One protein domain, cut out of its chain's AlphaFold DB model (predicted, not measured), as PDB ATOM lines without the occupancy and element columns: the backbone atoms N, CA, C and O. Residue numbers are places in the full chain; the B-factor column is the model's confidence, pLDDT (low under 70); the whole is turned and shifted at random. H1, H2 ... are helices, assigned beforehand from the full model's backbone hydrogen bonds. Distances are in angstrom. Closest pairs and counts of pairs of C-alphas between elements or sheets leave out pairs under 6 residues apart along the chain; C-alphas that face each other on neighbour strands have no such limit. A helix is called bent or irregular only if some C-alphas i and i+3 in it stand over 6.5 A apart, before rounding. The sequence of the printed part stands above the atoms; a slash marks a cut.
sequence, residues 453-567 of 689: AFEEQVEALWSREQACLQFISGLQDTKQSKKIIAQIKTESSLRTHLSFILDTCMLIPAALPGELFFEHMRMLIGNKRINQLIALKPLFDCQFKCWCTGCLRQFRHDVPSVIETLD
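What this domain is: This is residues 453 to 567 of the 689 residues of an uncharacterized protein of Legionella sp (UniProt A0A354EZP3). A long helix, H1, reaches out as an arm from a compact helical body and crosses H3, which lies in the middle of that body. Residues 453 to 460 of H1 stick out; round H3 lie H2 and H4, packed together, the short H5 and H6, and the kinked H7. The printed part has 115 residues with seven named helices, H1 to H7 in order along the chain, and no named strand; the class is all helix. The whole is compact, with a radius of gyration of the C-alphas of 14.2 A and spans of 42 by 31 by 29 A.

Where its parts are: The longest helix, H1, covers residues 453 to 473 and measures 30.3 A, from C-alpha 453 at (9.509, 71.749, 21.551) to C-alpha 473 at (-6.780, 67.697, 46.750). H2 is residues 478 to 487, 14.6 A; H3 is residues 491 to 507, 23.4 A; H4 is residues 514 to 526, 17.9 A. H5, residues 528 to 533, and H6, residues 537 to 540, are short. H7 is residues 549 to 566, 24.2 A, ending at (-4.724, 90.964, 36.809). H7 is irregular, with C-alphas 557 and 560 7.4 A apart, and has a kink of 57 degrees near residue 560.

How they stand to each other: H1 touches H3 with residues 465 to 471 alone, about perpendicular at 79 degrees; the closest C-alphas, of Cys 468 and Phe 500, are 5.9 A apart. H3 is the hub, touching three helices. It only just touches H7, with 3 pairs of C-alphas within 8 A, at a steep tilt of 48 degrees, opposite ways; the closest are those of Cys 505 and Arg 556, 7.0 A. It only just touches H5, also with 3 pairs, the closest being the C-alphas of Glu 491 and Leu 533, 5.5 A. H2 and H4 are each near H3. H2 touches H4 at a steep tilt of 38 degrees, the same way, with the C-alphas of Ser 481 and His 520 closest at 6.0 A. H4 only just touches H6, with 3 pairs, the closest C-alphas being those of Ile 525 and Lys 537, 5.7 A. H1 and H7 are apart. Every O i to N i+4 pair is within hydrogen-bond range in H1, H2, H3 and H4; H5 has 1 of 2 and H7 12 of 14, and H6 is too short for such a pair.

The domain as a whole: The two C-alphas farthest apart, of Ala 453 and Cys 546, are 44.3 A apart. The printed part has no cut, and no link is long. The mean pLDDT of the printed part is 71.8; 55 residues are under 70, among them residues 453 to 469, 504 to 515 and 539 to 560.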
ATOM      1  N   ALA A 453      10.207  70.524  21.169       52.25
ATOM      2  CA  ALA A 453       9.509  71.749  21.551       52.25
ATOM      3  C   ALA A 453       8.033  71.473  21.859       52.25
ATOM      4  O   ALA A 453       7.472  72.016  22.812       52.25
ATOM      5  N   PHE A 454       7.400  70.598  21.076       58.12
ATOM      6  CA  PHE A 454       6.039  70.150  21.359       58.12
ATOM      7  C   PHE A 454       5.985  69.223  22.584       58.12
ATOM      8  O   PHE A 454       5.039  69.296  23.372       58.12
ATOM      9  N   GLU A 455       7.016  68.400  22.795       59.34
ATOM     10  CA  GLU A 455       7.152  67.575  23.999       59.34
ATOM     11  C   GLU A 455       7.264  68.398  25.273       59.34
ATOM     12  O   GLU A 455       6.524  68.152  26.228       59.34
ATOM     13  N   GLU A 456       8.091  69.436  25.254       60.56
ATOM     14  CA  GLU A 456       8.220  70.373  26.362       60.56
ATOM     15  C   GLU A 456       6.884  71.064  26.683       60.56
ATOM     16  O   GLU A 456       6.504  71.170  27.850       60.56
ATOM     17  N   GLN A 457       6.115  71.460  25.664       58.06
ATOM     18  CA  GLN A 457       4.800  72.084  25.853       58.06
ATOM     19  C   GLN A 457       3.766  71.131  26.471       58.06
ATOM     20  O   GLN A 457       3.012  71.536  27.361       58.06
ATOM     21  N   VAL A 458       3.714  69.870  26.028       60.25
ATOM     22  CA  VAL A 458       2.769  68.878  26.572       60.25
ATOM     23  C   VAL A 458       3.156  68.451  27.989       60.25
ATOM     24  O   VAL A 458       2.280  68.345  28.849       60.25
ATOM     25  N   GLU A 459       4.445  68.260  28.274       63.06
ATOM     26  CA  GLU A 459       4.922  67.959  29.631       63.06
ATOM     27  C   GLU A 459       4.714  69.150  30.586       63.06
ATOM     28  O   GLU A 459       4.326  68.950  31.740       63.06
ATOM     29  N   ALA A 460       4.869  70.392  30.112       63.75
ATOM     30  CA  ALA A 460       4.553  71.589  30.893       63.75
ATOM     31  C   ALA A 460       3.058  71.673  31.245       63.75
ATOM     32  O   ALA A 460       2.711  71.932  32.401       63.75
ATOM     33  N   LEU A 461       2.168  71.401  30.282       61.72
ATOM     34  CA  LEU A 461       0.721  71.341  30.517       61.72
ATOM     35  C   LEU A 461       0.348  70.242  31.521       61.72
ATOM     36  O   LEU A 461      -0.443  70.491  32.430       61.72
ATOM     37  N   TRP A 462       0.956  69.057  31.414       66.69
ATOM     38  CA  TRP A 462       0.741  67.958  32.359       66.69
ATOM     39  C   TRP A 462       1.192  68.300  33.773       66.69
ATOM     40  O   TRP A 462       0.455  68.103  34.736       66.69
ATOM     41  N   SER A 463       2.409  68.829  33.908       66.38
ATOM     42  CA  SER A 463       2.957  69.251  35.196       66.38
ATOM     43  C   SER A 463       2.047  70.291  35.853       66.38
ATOM     44  O   SER A 463       1.767  70.219  37.052       66.38
ATOM     45  N   ARG A 464       1.505  71.214  35.046       68.06
ATOM     46  CA  ARG A 464       0.558  72.233  35.497       68.06
ATOM     47  C   ARG A 464      -0.782  71.642  35.935       68.06
ATOM     48  O   ARG A 464      -1.297  72.052  36.973       68.06
ATOM     49  N   GLU A 465      -1.320  70.667  35.206       65.81
ATOM     50  CA  GLU A 465      -2.537  69.941  35.593       65.81
ATOM     51  C   GLU A 465      -2.338  69.171  36.905       65.81
ATOM     52  O   GLU A 465      -3.150  69.297  37.820       65.81
ATOM     53  N   GLN A 466      -1.229  68.441  37.046       67.75
ATOM     54  CA  GLN A 466      -0.895  67.713  38.273       67.75
ATOM     55  C   GLN A 466      -0.762  68.655  39.475       67.75
ATOM     56  O   GLN A 466      -1.271  68.355  40.556       67.75
ATOM     57  N   ALA A 467      -0.157  69.829  39.285       68.25
ATOM     58  CA  ALA A 467      -0.108  70.863  40.314       68.25
ATOM     59  C   ALA A 467      -1.512  71.381  40.683       68.25
ATOM     60  O   ALA A 467      -1.803  71.567  41.866       68.25
ATOM     61  N   CYS A 468      -2.411  71.552  39.706       68.50
ATOM     62  CA  CYS A 468      -3.807  71.922  39.964       68.50
ATOM     63  C   CYS A 468      -4.563  70.816  40.718       68.50
ATOM     64  O   CYS A 468      -5.271  71.107  41.676       68.50
ATOM     65  N   LEU A 469      -4.379  69.542  40.362       67.19
ATOM     66  CA  LEU A 469      -4.979  68.406  41.075       67.19
ATOM     67  C   LEU A 469      -4.463  68.288  42.517       67.19
ATOM     68  O   LEU A 469      -5.235  68.013  43.436       67.19
ATOM     69  N   GLN A 470      -3.176  68.547  42.750       71.06
ATOM     70  CA  GLN A 470      -2.605  68.618  44.098       71.06
ATOM     71  C   GLN A 470      -3.176  69.794  44.897       71.06
ATOM     72  O   GLN A 470      -3.509  69.643  46.070       71.06
ATOM     73  N   PHE A 471      -3.356  70.947  44.254       75.81
ATOM     74  CA  PHE A 471      -4.008  72.103  44.857       75.81
ATOM     75  C   PHE A 471      -5.460  71.795  45.259       75.81
ATOM     76  O   PHE A 471      -5.849  72.039  46.401       75.81
ATOM     77  N   ILE A 472      -6.236  71.185  44.359       69.44
ATOM     78  CA  ILE A 472      -7.623  70.760  44.597       69.44
ATOM     79  C   ILE A 472      -7.697  69.712  45.705       69.44
ATOM     80  O   ILE A 472      -8.545  69.809  46.585       69.44
ATOM     81  N   SER A 473      -6.799  68.726  45.707       67.50
ATOM     82  CA  SER A 473      -6.780  67.697  46.750       67.50
ATOM     83  C   SER A 473      -6.374  68.240  48.122       67.50
ATOM     84  O   SER A 473      -6.657  67.584  49.119       67.50
ATOM     85  N   GLY A 474      -5.773  69.434  48.197       68.50
ATOM     86  CA  GLY A 474      -5.586  70.200  49.434       68.50
ATOM     87  C   GLY A 474      -6.812  71.022  49.862       68.50
ATOM     88  O   GLY A 474      -6.847  71.543  50.975       68.50
ATOM     89  N   LEU A 475      -7.823  71.140  49.000       73.50
ATOM     90  CA  LEU A 475      -9.125  71.742  49.274       73.50
ATOM     91  C   LEU A 475     -10.147  70.626  49.531       73.50
ATOM     92  O   LEU A 475     -11.060  70.424  48.742       73.50
ATOM     93  N   GLN A 476      -9.994  69.874  50.624       69.75
ATOM     94  CA  GLN A 476     -10.943  68.794  50.959       69.75
ATOM     95  C   GLN A 476     -12.110  69.285  51.818       69.75
ATOM     96  O   GLN A 476     -13.195  68.713  51.780       69.75
ATOM     97  N   ASP A 477     -11.892  70.345  52.601       76.81
ATOM     98  CA  ASP A 477     -12.887  70.915  53.503       76.81
ATOM     99  C   ASP A 477     -12.660  72.425  53.749       76.81
ATOM    100  O   ASP A 477     -11.656  73.036  53.353       76.81
ATOM    101  N   THR A 478     -13.611  73.055  54.441       78.50
ATOM    102  CA  THR A 478     -13.560  74.484  54.785       78.50
ATOM    103  C   THR A 478     -12.418  74.841  55.745       78.50
ATOM    104  O   THR A 478     -11.944  75.981  55.741       78.50
ATOM    105  N   LYS A 479     -11.922  73.896  56.554       82.12
ATOM    106  CA  LYS A 479     -10.821  74.107  57.507       82.12
ATOM    107  C   LYS A 479      -9.469  74.154  56.790       82.12
ATOM    108  O   LYS A 479      -8.655  75.033  57.081       82.12
ATOM    109  N   GLN A 480      -9.238  73.260  55.836       80.75
ATOM    110  CA  GLN A 480      -8.051  73.228  54.986       80.75
ATOM    111  C   GLN A 480      -8.010  74.438  54.050       80.75
ATOM    112  O   GLN A 480      -6.983  75.106  53.955       80.75
ATOM    113  N   SER A 481      -9.154  74.813  53.475       81.31
ATOM    114  CA  SER A 481      -9.308  76.043  52.695       81.31
ATOM    115  C   SER A 481      -8.851  77.294  53.469       81.31
ATOM    116  O   SER A 481      -8.017  78.062  52.981       81.31
ATOM    117  N   LYS A 482      -9.291  77.459  54.728       83.19
ATOM    118  CA  LYS A 482      -8.824  78.551  55.607       83.19
ATOM    119  C   LYS A 482      -7.315  78.508  55.843       83.19
ATOM    120  O   LYS A 482      -6.672  79.556  55.858       83.19
ATOM    121  N   LYS A 483      -6.750  77.312  56.029       84.44
ATOM    122  CA  LYS A 483      -5.309  77.114  56.234       84.44
ATOM    123  C   LYS A 483      -4.504  77.547  55.006       84.44
ATOM    124  O   LYS A 483      -3.515  78.253  55.172       84.44
ATOM    125  N   ILE A 484      -4.952  77.190  53.803       83.12
ATOM    126  CA  ILE A 484      -4.300  77.571  52.542       83.12
ATOM    127  C   ILE A 484      -4.371  79.090  52.337       83.12
ATOM    128  O   ILE A 484      -3.348  79.729  52.107       83.12
ATOM    129  N   ILE A 485      -5.541  79.710  52.533       85.81
ATOM    130  CA  ILE A 485      -5.690  81.175  52.422       85.81
ATOM    131  C   ILE A 485      -4.793  81.901  53.442       85.81
ATOM    132  O   ILE A 485      -4.198  82.936  53.138       85.81
ATOM    133  N   ALA A 486      -4.651  81.358  54.655       82.94
ATOM    134  CA  ALA A 486      -3.793  81.939  55.684       82.94
ATOM    135  C   ALA A 486      -2.297  81.922  55.310       82.94
ATOM    136  O   ALA A 486      -1.557  82.797  55.777       82.94
ATOM    137  N   GLN A 487      -1.862  80.982  54.464       84.44
ATOM    138  CA  GLN A 487      -0.479  80.857  53.989       84.44
ATOM    139  C   GLN A 487      -0.111  81.886  52.909       84.44
ATOM    140  O   GLN A 487       1.075  82.151  52.717       84.44
ATOM    141  N   ILE A 488      -1.095  82.520  52.264       86.88
ATOM    142  CA  ILE A 488      -0.869  83.588  51.281       86.88
ATOM    143  C   ILE A 488      -0.425  84.862  52.011       86.88
ATOM    144  O   ILE A 488      -1.197  85.461  52.770       86.88
ATOM    145  N   LYS A 489       0.833  85.262  51.800       84.69
ATOM    146  CA  LYS A 489       1.481  86.394  52.495       84.69
ATOM    147  C   LYS A 489       1.955  87.510  51.566       84.69
ATOM    148  O   LYS A 489       2.244  88.597  52.048       84.69
ATOM    149  N   THR A 490       2.048  87.250  50.267       86.56
ATOM    150  CA  THR A 490       2.603  88.179  49.270       86.56
ATOM    151  C   THR A 490       1.686  88.282  48.062       86.56
ATOM    152  O   THR A 490       0.908  87.368  47.790       86.56
ATOM    153  N   GLU A 491       1.817  89.359  47.292       82.69
ATOM    154  CA  GLU A 491       1.113  89.496  46.015       82.69
ATOM    155  C   GLU A 491       1.471  88.356  45.046       82.69
ATOM    156  O   GLU A 491       0.588  87.772  44.428       82.69
ATOM    157  N   SER A 492       2.745  87.958  44.982       80.12
ATOM    158  CA  SER A 492       3.195  86.841  44.142       80.12
ATOM    159  C   SER A 492       2.526  85.512  44.509       80.12
ATOM    160  O   SER A 492       2.028  84.812  43.633       80.12
ATOM    161  N   SER A 493       2.444  85.180  45.803       82.50
ATOM    162  CA  SER A 493       1.754  83.964  46.261       82.50
ATOM    163  C   SER A 493       0.250  84.022  45.993       82.50
ATOM    164  O   SER A 493      -0.342  83.004  45.648       82.50
ATOM    165  N   LEU A 494      -0.356  85.211  46.076       83.69
ATOM    166  CA  LEU A 494      -1.756  85.420  45.723       83.69
ATOM    167  C   LEU A 494      -2.001  85.240  44.218       83.69
ATOM    168  O   LEU A 494      -2.948  84.558  43.845       83.69
ATOM    169  N   ARG A 495      -1.143  85.794  43.355       81.88
ATOM    170  CA  ARG A 495      -1.235  85.622  41.894       81.88
ATOM    171  C   ARG A 495      -1.081  84.161  41.487       81.88
ATOM    172  O   ARG A 495      -1.868  83.681  40.680       81.88
ATOM    173  N   THR A 496      -0.136  83.434  42.083       79.56
ATOM    174  CA  THR A 496       0.024  81.989  41.855       79.56
ATOM    175  C   THR A 496      -1.223  81.214  42.280       79.56
ATOM    176  O   THR A 496      -1.698  80.356  41.543       79.56
ATOM    177  N   HIS A 497      -1.791  81.549  43.441       84.38
ATOM    178  CA  HIS A 497      -3.017  80.931  43.948       84.38
ATOM    179  C   HIS A 497      -4.222  81.200  43.034       84.38
ATOM    180  O   HIS A 497      -4.954  80.278  42.684       84.38
ATOM    181  N   LEU A 498      -4.402  82.446  42.584       80.88
ATOM    182  CA  LEU A 498      -5.451  82.828  41.631       80.88
ATOM    183  C   LEU A 498      -5.257  82.162  40.266       80.88
ATOM    184  O   LEU A 498      -6.222  81.697  39.670       80.88
ATOM    185  N   SER A 499      -4.014  82.067  39.798       79.50
ATOM    186  CA  SER A 499      -3.659  81.367  38.566       79.50
ATOM    187  C   SER A 499      -4.038  79.885  38.643       79.50
ATOM    188  O   SER A 499      -4.701  79.407  37.733       79.50
ATOM    189  N   PHE A 500      -3.767  79.184  39.753       78.06
ATOM    190  CA  PHE A 500      -4.219  77.796  39.935       78.06
ATOM    191  C   PHE A 500      -5.743  77.650  39.985       78.06
ATOM    192  O   PHE A 500      -6.281  76.688  39.443       78.06
ATOM    193  N   ILE A 501      -6.460  78.595  40.599       76.88
ATOM    194  CA  ILE A 501      -7.932  78.607  40.618       76.88
ATOM    195  C   ILE A 501      -8.499  78.774  39.200       76.88
ATOM    196  O   ILE A 501      -9.440  78.072  38.820       76.88
ATOM    197  N   LEU A 502      -7.931  79.687  38.412       74.12
ATOM    198  CA  LEU A 502      -8.354  79.938  37.035       74.12
ATOM    199  C   LEU A 502      -7.964  78.786  36.103       74.12
ATOM    200  O   LEU A 502      -8.815  78.313  35.355       74.12
ATOM    201  N   ASP A 503      -6.735  78.274  36.214       70.56
ATOM    202  CA  ASP A 503      -6.279  77.065  35.522       70.56
ATOM    203  C   ASP A 503      -7.184  75.877  35.879       70.56
ATOM    204  O   ASP A 503      -7.584  75.135  34.998       70.56
ATOM    205  N   THR A 504      -7.617  75.731  37.135       69.31
ATOM    206  CA  THR A 504      -8.591  74.696  37.529       69.31
ATOM    207  C   THR A 504      -9.932  74.877  36.812       69.31
ATOM    208  O   THR A 504     -10.510  73.910  36.322       69.31
ATOM    209  N   CYS A 505     -10.425  76.114  36.692       64.19
ATOM    210  CA  CYS A 505     -11.666  76.403  35.969       64.19
ATOM    211  C   CYS A 505     -11.556  76.139  34.458       64.19
ATOM    212  O   CYS A 505     -12.554  75.761  33.840       64.19
ATOM    213  N   MET A 506     -10.371  76.352  33.877       61.44
ATOM    214  CA  MET A 506     -10.097  76.188  32.445       61.44
ATOM    215  C   MET A 506      -9.715  74.753  32.054       61.44
ATOM    216  O   MET A 506     -10.158  74.272  31.013       61.44
ATOM    217  N   LEU A 507      -8.909  74.076  32.873       58.88
ATOM    218  CA  LEU A 507      -8.301  72.772  32.594       58.88
ATOM    219  C   LEU A 507      -9.061  71.607  33.244       58.88
ATOM    220  O   LEU A 507      -9.025  70.506  32.706       58.88
ATOM    221  N   ILE A 508      -9.751  71.822  34.376       60.12
ATOM    222  CA  ILE A 508     -10.364  70.742  35.174       60.12
ATOM    223  C   ILE A 508     -11.802  71.106  35.616       60.12
ATOM    224  O   ILE A 508     -12.097  71.257  36.805       60.12
ATOM    225  N   PRO A 509     -12.764  71.222  34.678       51.25
ATOM    226  CA  PRO A 509     -14.093  71.780  34.910       51.25
ATOM    227  C   PRO A 509     -15.002  70.950  35.833       51.25
ATOM    228  O   PRO A 509     -16.107  71.416  36.119       51.25
ATOM    229  N   ALA A 510     -14.587  69.746  36.249       52.16
ATOM    230  CA  ALA A 510     -15.403  68.771  36.978       52.16
ATOM    231  C   ALA A 510     -14.817  68.300  38.329       52.16
ATOM    232  O   ALA A 510     -15.473  67.527  39.020       52.16
ATOM    233  N   ALA A 511     -13.618  68.745  38.732       51.06
ATOM    234  CA  ALA A 511     -12.918  68.148  39.883       51.06
ATOM    235  C   ALA A 511     -13.274  68.728  41.265       51.06
ATOM    236  O   ALA A 511     -12.909  68.136  42.276       51.06
ATOM    237  N   LEU A 512     -13.985  69.859  41.342       55.19
ATOM    238  CA  LEU A 512     -14.382  70.469  42.617       55.19
ATOM    239  C   LEU A 512     -15.903  70.428  42.804       55.19
ATOM    240  O   LEU A 512     -16.631  70.885  41.916       55.19
ATOM    241  N   PRO A 513     -16.407  69.981  43.972       61.91
ATOM    242  CA  PRO A 513     -17.787  70.228  44.364       61.91
ATOM    243  C   PRO A 513     -18.041  71.736  44.325       61.91
ATOM    244  O   PRO A 513     -17.321  72.501  44.972       61.91
ATOM    245  N   GLY A 514     -19.047  72.169  43.556       63.44
ATOM    246  CA  GLY A 514     -19.319  73.594  43.340       63.44
ATOM    247  C   GLY A 514     -19.416  74.376  44.653       63.44
ATOM    248  O   GLY A 514     -18.849  75.457  44.763       63.44
ATOM    249  N   GLU A 515     -20.034  73.783  45.675       67.75
ATOM    250  CA  GLU A 515     -20.187  74.359  47.018       67.75
ATOM    251  C   GLU A 515     -18.847  74.673  47.698       67.75
ATOM    252  O   GLU A 515     -18.655  75.777  48.207       67.75
ATOM    253  N   LEU A 516     -17.882  73.751  47.647       70.69
ATOM    254  CA  LEU A 516     -16.579  73.940  48.282       70.69
ATOM    255  C   LEU A 516     -15.728  74.986  47.545       70.69
ATOM    256  O   LEU A 516     -15.053  75.804  48.173       70.69
ATOM    257  N   PHE A 517     -15.800  75.000  46.211       74.31
ATOM    258  CA  PHE A 517     -15.170  76.034  45.389       74.31
ATOM    259  C   PHE A 517     -15.737  77.424  45.703       74.31
ATOM    260  O   PHE A 517     -14.975  78.369  45.925       74.31
ATOM    261  N   PHE A 518     -17.067  77.549  45.782       72.94
ATOM    262  CA  PHE A 518     -17.724  78.804  46.143       72.94
ATOM    263  C   PHE A 518     -17.319  79.281  47.529       72.94
ATOM    264  O   PHE A 518     -17.023  80.459  47.716       72.94
ATOM    265  N   GLU A 519     -17.268  78.375  48.501       75.75
ATOM    266  CA  GLU A 519     -16.896  78.725  49.863       75.75
ATOM    267  C   GLU A 519     -15.417  79.134  49.965       75.75
ATOM    268  O   GLU A 519     -15.093  80.109  50.649       75.75
ATOM    269  N   HIS A 520     -14.520  78.483  49.214       83.50
ATOM    270  CA  HIS A 520     -13.122  78.901  49.089       83.50
ATOM    271  C   HIS A 520     -12.989  80.306  48.482       83.50
ATOM    272  O   HIS A 520     -12.348  81.174  49.081       83.50
ATOM    273  N   MET A 521     -13.648  80.565  47.347       79.69
ATOM    274  CA  MET A 521     -13.649  81.882  46.696       79.69
ATOM    275  C   MET A 521     -14.238  82.963  47.603       79.69
ATOM    276  O   MET A 521     -13.667  84.045  47.734       79.69
ATOM    277  N   ARG A 522     -15.328  82.661  48.317       78.25
ATOM    278  CA  ARG A 522     -15.945  83.574  49.285       78.25
ATOM    279  C   ARG A 522     -14.995  83.937  50.418       78.25
ATOM    280  O   ARG A 522     -14.915  85.101  50.804       78.25
ATOM    281  N   MET A 523     -14.277  82.960  50.967       82.31
ATOM    282  CA  MET A 523     -13.299  83.213  52.025       82.31
ATOM    283  C   MET A 523     -12.100  84.013  51.520       82.31
ATOM    284  O   MET A 523     -11.606  84.869  52.252       82.31
ATOM    285  N   LEU A 524     -11.658  83.779  50.282       84.75
ATOM    286  CA  LEU A 524     -10.568  84.526  49.660       84.75
ATOM    287  C   LEU A 524     -10.964  85.994  49.425       84.75
ATOM    288  O   LEU A 524     -10.274  86.898  49.896       84.75
ATOM    289  N   ILE A 525     -12.118  86.229  48.787       82.19
ATOM    290  CA  ILE A 525     -12.659  87.568  48.489       82.19
ATOM    291  C   ILE A 525     -13.065  88.307  49.771       82.19
ATOM    292  O   ILE A 525     -12.923  89.522  49.856       82.19
ATOM    293  N   GLY A 526     -13.551  87.606  50.798       79.12
ATOM    294  CA  GLY A 526     -13.937  88.205  52.079       79.12
ATOM    295  C   GLY A 526     -12.760  88.555  52.999       79.12
ATOM    296  O   GLY A 526     -12.949  89.233  54.012       79.12
ATOM    297  N   ASN A 527     -11.541  88.105  52.686       85.56
ATOM    298  CA  ASN A 527     -10.385  88.298  53.553       85.56
ATOM    299  C   ASN A 527      -9.790  89.709  53.393       85.56
ATOM    300  O   ASN A 527      -9.230  90.056  52.352       85.56
ATOM    301  N   LYS A 528      -9.867  90.522  54.456       83.38
ATOM    302  CA  LYS A 528      -9.362  91.908  54.465       83.38
ATOM    303  C   LYS A 528      -7.870  92.009  54.133       83.38
ATOM    304  O   LYS A 528      -7.489  92.917  53.406       83.38
ATOM    305  N   ARG A 529      -7.045  91.074  54.620       86.69
ATOM    306  CA  ARG A 529      -5.593  91.051  54.366       86.69
ATOM    307  C   ARG A 529      -5.289  90.759  52.900       86.69
ATOM    308  O   ARG A 529      -4.395  91.361  52.327       86.69
ATOM    309  N   ILE A 530      -6.040  89.849  52.285       86.56
ATOM    310  CA  ILE A 530      -5.867  89.503  50.869       86.56
ATOM    311  C   ILE A 530      -6.296  90.665  49.968       86.56
ATOM    312  O   ILE A 530      -5.582  90.996  49.028       86.56
ATOM    313  N   ASN A 531      -7.393  91.350  50.303       81.56
ATOM    314  CA  ASN A 531      -7.843  92.523  49.544       81.56
ATOM    315  C   ASN A 531      -6.895  93.728  49.629       81.56
ATOM    316  O   ASN A 531      -6.991  94.626  48.800       81.56
ATOM    317  N   GLN A 532      -6.000  93.763  50.621       84.06
ATOM    318  CA  GLN A 532      -4.928  94.759  50.690       84.06
ATOM    319  C   GLN A 532      -3.786  94.457  49.712       84.06
ATOM    320  O   GLN A 532      -3.055  95.373  49.359       84.06
ATOM    321  N   LEU A 533      -3.626  93.197  49.286       84.12
ATOM    322  CA  LEU A 533      -2.620  92.799  48.296       84.12
ATOM    323  C   LEU A 533      -3.115  93.080  46.874       84.12
ATOM    324  O   LEU A 533      -2.422  93.718  46.094       84.12
ATOM    325  N   ILE A 534      -4.323  92.617  46.546       82.31
ATOM    326  CA  ILE A 534      -5.008  92.882  45.276       82.31
ATOM    327  C   ILE A 534      -6.476  93.120  45.609       82.31
ATOM    328  O   ILE A 534      -7.078  92.322  46.329       82.31
ATOM    329  N   ALA A 535      -7.076  94.187  45.081       80.62
ATOM    330  CA  ALA A 535      -8.493  94.469  45.277       80.62
ATOM    331  C   ALA A 535      -9.356  93.458  44.498       80.62
ATOM    332  O   ALA A 535      -9.799  93.720  43.385       80.62
ATOM    333  N   LEU A 536      -9.593  92.281  45.086       78.38
ATOM    334  CA  LEU A 536     -10.388  91.210  44.475       78.38
ATOM    335  C   LEU A 536     -11.885  91.515  44.532       78.38
ATOM    336  O   LEU A 536     -12.631  91.135  43.635       78.38
ATOM    337  N   LYS A 537     -12.339  92.220  45.573       74.56
ATOM    338  CA  LYS A 537     -13.763  92.498  45.780       74.56
ATOM    339  C   LYS A 537     -14.442  93.135  44.549       74.56
ATOM    340  O   LYS A 537     -15.407  92.545  44.087       74.56
ATOM    341  N   PRO A 538     -13.942  94.221  43.928       74.06
ATOM    342  CA  PRO A 538     -14.556  94.793  42.722       74.06
ATOM    343  C   PRO A 538     -14.615  93.843  41.516       74.06
ATOM    344  O   PRO A 538     -15.516  93.973  40.695       74.06
ATOM    345  N   LEU A 539     -13.670  92.902  41.418       69.25
ATOM    346  CA  LEU A 539     -13.533  91.991  40.279       69.25
ATOM    347  C   LEU A 539     -14.501  90.808  40.354       69.25
ATOM    348  O   LEU A 539     -14.960  90.336  39.321       69.25
ATOM    349  N   PHE A 540     -14.830  90.344  41.564       69.19
ATOM    350  CA  PHE A 540     -15.609  89.116  41.748       69.19
ATOM    351  C   PHE A 540     -16.949  89.319  42.497       69.19
ATOM    352  O   PHE A 540     -17.836  88.479  42.354       69.19
ATOM    353  N   ASP A 541     -17.182  90.413  43.252       65.06
ATOM    354  CA  ASP A 541     -18.423  90.576  44.056       65.06
ATOM    355  C   ASP A 541     -19.695  90.566  43.196       65.06
ATOM    356  O   ASP A 541     -20.734  90.066  43.627       65.06
ATOM    357  N   CYS A 542     -19.653  91.140  41.986       59.41
ATOM    358  CA  CYS A 542     -20.832  91.215  41.121       59.41
ATOM    359  C   CYS A 542     -21.207  89.854  40.516       59.41
ATOM    360  O   CYS A 542     -22.394  89.587  40.332       59.41
ATOM    361  N   GLN A 543     -20.215  88.989  40.287       60.28
ATOM    362  CA  GLN A 543     -20.362  87.694  39.620       60.28
ATOM    363  C   GLN A 543     -20.898  86.602  40.550       60.28
ATOM    364  O   GLN A 543     -21.502  85.644  40.078       60.28
ATOM    365  N   PHE A 544     -20.740  86.756  41.870       60.38
ATOM    366  CA  PHE A 544     -21.144  85.747  42.855       60.38
ATOM    367  C   PHE A 544     -22.318  86.162  43.750       60.38
ATOM    368  O   PHE A 544     -22.658  85.415  44.658       60.38
ATOM    369  N   LYS A 545     -23.016  87.279  43.482       57.16
ATOM    370  CA  LYS A 545     -24.145  87.762  44.319       57.16
ATOM    371  C   LYS A 545     -25.205  86.692  44.629       57.16
ATOM    372  O   LYS A 545     -25.785  86.711  45.710       57.16
ATOM    373  N   CYS A 546     -25.456  85.785  43.681       62.06
ATOM    374  CA  CYS A 546     -26.491  84.754  43.759       62.06
ATOM    375  C   CYS A 546     -25.994  83.372  44.219       62.06
ATOM    376  O   CYS A 546     -26.817  82.513  44.525       62.06
ATOM    377  N   TRP A 547     -24.673  83.146  44.213       56.75
ATOM    378  CA  TRP A 547     -23.991  81.886  44.563       56.75
ATOM    379  C   TRP A 547     -24.546  80.603  43.905       56.75
ATOM    380  O   TRP A 547     -24.277  79.502  44.375       56.75
ATOM    381  N   CYS A 548     -25.309  80.716  42.813       61.66
ATOM    382  CA  CYS A 548     -25.886  79.567  42.119       61.66
ATOM    383  C   CYS A 548     -24.957  79.043  41.011       61.66
ATOM    384  O   CYS A 548     -24.033  79.722  40.557       61.66
ATOM    385  N   THR A 549     -25.243  77.844  40.504       56.28
ATOM    386  CA  THR A 549     -24.523  77.229  39.372       56.28
ATOM    387  C   THR A 549     -24.503  78.106  38.109       56.28
ATOM    388  O   THR A 549     -23.561  78.022  37.322       56.28
ATOM    389  N   GLY A 550     -25.492  78.991  37.931       61.31
ATOM    390  CA  GLY A 550     -25.518  80.011  36.877       61.31
ATOM    391  C   GLY A 550     -24.444  81.094  37.041       61.31
ATOM    392  O   GLY A 550     -23.762  81.409  36.071       61.31
ATOM    393  N   CYS A 551     -24.217  81.581  38.267       64.19
ATOM    394  CA  CYS A 551     -23.135  82.518  38.593       64.19
ATOM    395  C   CYS A 551     -21.741  81.888  38.275       64.19
ATOM    396  O   CYS A 551     -20.863  82.550  37.724       64.19
ATOM    397  N   LEU A 552     -21.566  80.572  38.489       58.59
ATOM    398  CA  LEU A 552     -20.355  79.804  38.112       58.59
ATOM    399  C   LEU A 552     -20.142  79.699  36.589       58.59
ATOM    400  O   LEU A 552     -19.009  79.744  36.109       58.59
ATOM    401  N   ARG A 553     -21.225  79.539  35.815       59.94
ATOM    402  CA  ARG A 553     -21.155  79.524  34.343       59.94
ATOM    403  C   ARG A 553     -20.796  80.899  33.789       59.94
ATOM    404  O   ARG A 553     -19.973  80.968  32.884       59.94
ATOM    405  N   GLN A 554     -21.357  81.966  34.360       66.00
ATOM    406  CA  GLN A 554     -21.016  83.341  33.991       66.00
ATOM    407  C   GLN A 554     -19.539  83.637  34.271       66.00
ATOM    408  O   GLN A 554     -18.843  84.152  33.403       66.00
ATOM    409  N   PHE A 555     -19.032  83.197  35.430       66.81
ATOM    410  CA  PHE A 555     -17.621  83.327  35.778       66.81
ATOM    411  C   PHE A 555     -16.694  82.743  34.703       66.81
ATOM    412  O   PHE A 555     -15.748  83.408  34.301       66.81
ATOM    413  N   ARG A 556     -17.002  81.550  34.164       63.28
ATOM    414  CA  ARG A 556     -16.219  80.925  33.077       63.28
ATOM    415  C   ARG A 556     -16.140  81.772  31.805       63.28
ATOM    416  O   ARG A 556     -15.127  81.702  31.119       63.28
ATOM    417  N   HIS A 557     -17.182  82.535  31.483       63.38
ATOM    418  CA  HIS A 557     -17.187  83.419  30.314       63.38
ATOM    419  C   HIS A 557     -16.339  84.679  30.525       63.38
ATOM    420  O   HIS A 557     -15.750  85.173  29.568       63.38
ATOM    421  N   ASP A 558     -16.216  85.136  31.771       67.69
ATOM    422  CA  ASP A 558     -15.496  86.361  32.130       67.69
ATOM    423  C   ASP A 558     -14.024  86.108  32.522       67.69
ATOM    424  O   ASP A 558     -13.254  87.058  32.674       67.69
ATOM    425  N   VAL A 559     -13.602  84.838  32.649       69.56
ATOM    426  CA  VAL A 559     -12.211  84.428  32.944       69.56
ATOM    427  C   VAL A 559     -11.165  85.196  32.113       69.56
ATOM    428  O   VAL A 559     -10.203  85.673  32.717       69.56
ATOM    429  N   PRO A 560     -11.319  85.391  30.785       68.69
ATOM    430  CA  PRO A 560     -10.338  86.138  29.992       68.69
ATOM    431  C   PRO A 560     -10.133  87.581  30.471       68.69
ATOM    432  O   PRO A 560      -8.995  88.034  30.574       68.69
ATOM    433  N   SER A 561     -11.214  88.273  30.841       74.00
ATOM    434  CA  SER A 561     -11.156  89.649  31.350       74.00
ATOM    435  C   SER A 561     -10.447  89.720  32.703       74.00
ATOM    436  O   SER A 561      -9.658  90.633  32.943       74.00
ATOM    437  N   VAL A 562     -10.668  88.732  33.576       73.56
ATOM    438  CA  VAL A 562      -9.986  88.644  34.877       73.56
ATOM    439  C   VAL A 562      -8.485  88.406  34.698       73.56
ATOM    440  O   VAL A 562      -7.686  89.038  35.387       73.56
ATOM    441  N   ILE A 563      -8.097  87.525  33.769       75.75
ATOM    442  CA  ILE A 563      -6.689  87.239  33.451       75.75
ATOM    443  C   ILE A 563      -5.990  88.493  32.934       75.75
ATOM    444  O   ILE A 563      -4.893  88.805  33.392       75.75
ATOM    445  N   GLU A 564      -6.634  89.210  32.013       78.38
ATOM    446  CA  GLU A 564      -6.109  90.441  31.424       78.38
ATOM    447  C   GLU A 564      -5.984  91.561  32.465       78.38
ATOM    448  O   GLU A 564      -4.944  92.202  32.565       78.38
ATOM    449  N   THR A 565      -7.005  91.744  33.308       79.44
ATOM    450  CA  THR A 565      -7.024  92.800  34.336       79.44
ATOM    451  C   THR A 565      -5.965  92.586  35.419       79.44
ATOM    452  O   THR A 565      -5.446  93.548  35.984       79.44
ATOM    453  N   LEU A 566      -5.658  91.328  35.742       77.50
ATOM    454  CA  LEU A 566      -4.724  90.964  36.809       77.50
ATOM    455  C   LEU A 566      -3.335  90.556  36.305       77.50
ATOM    456  O   LEU A 566      -2.484  90.219  37.128       77.50
ATOM    457  N   ASP A 567      -3.113  90.577  34.989       77.88
ATOM    458  CA  ASP A 567      -1.889  90.112  34.328       77.88
ATOM    459  C   ASP A 567      -1.414  88.761  34.894       77.88
ATOM    460  O   ASP A 567      -0.334  88.618  35.479       77.88
TER     461      ASP A 567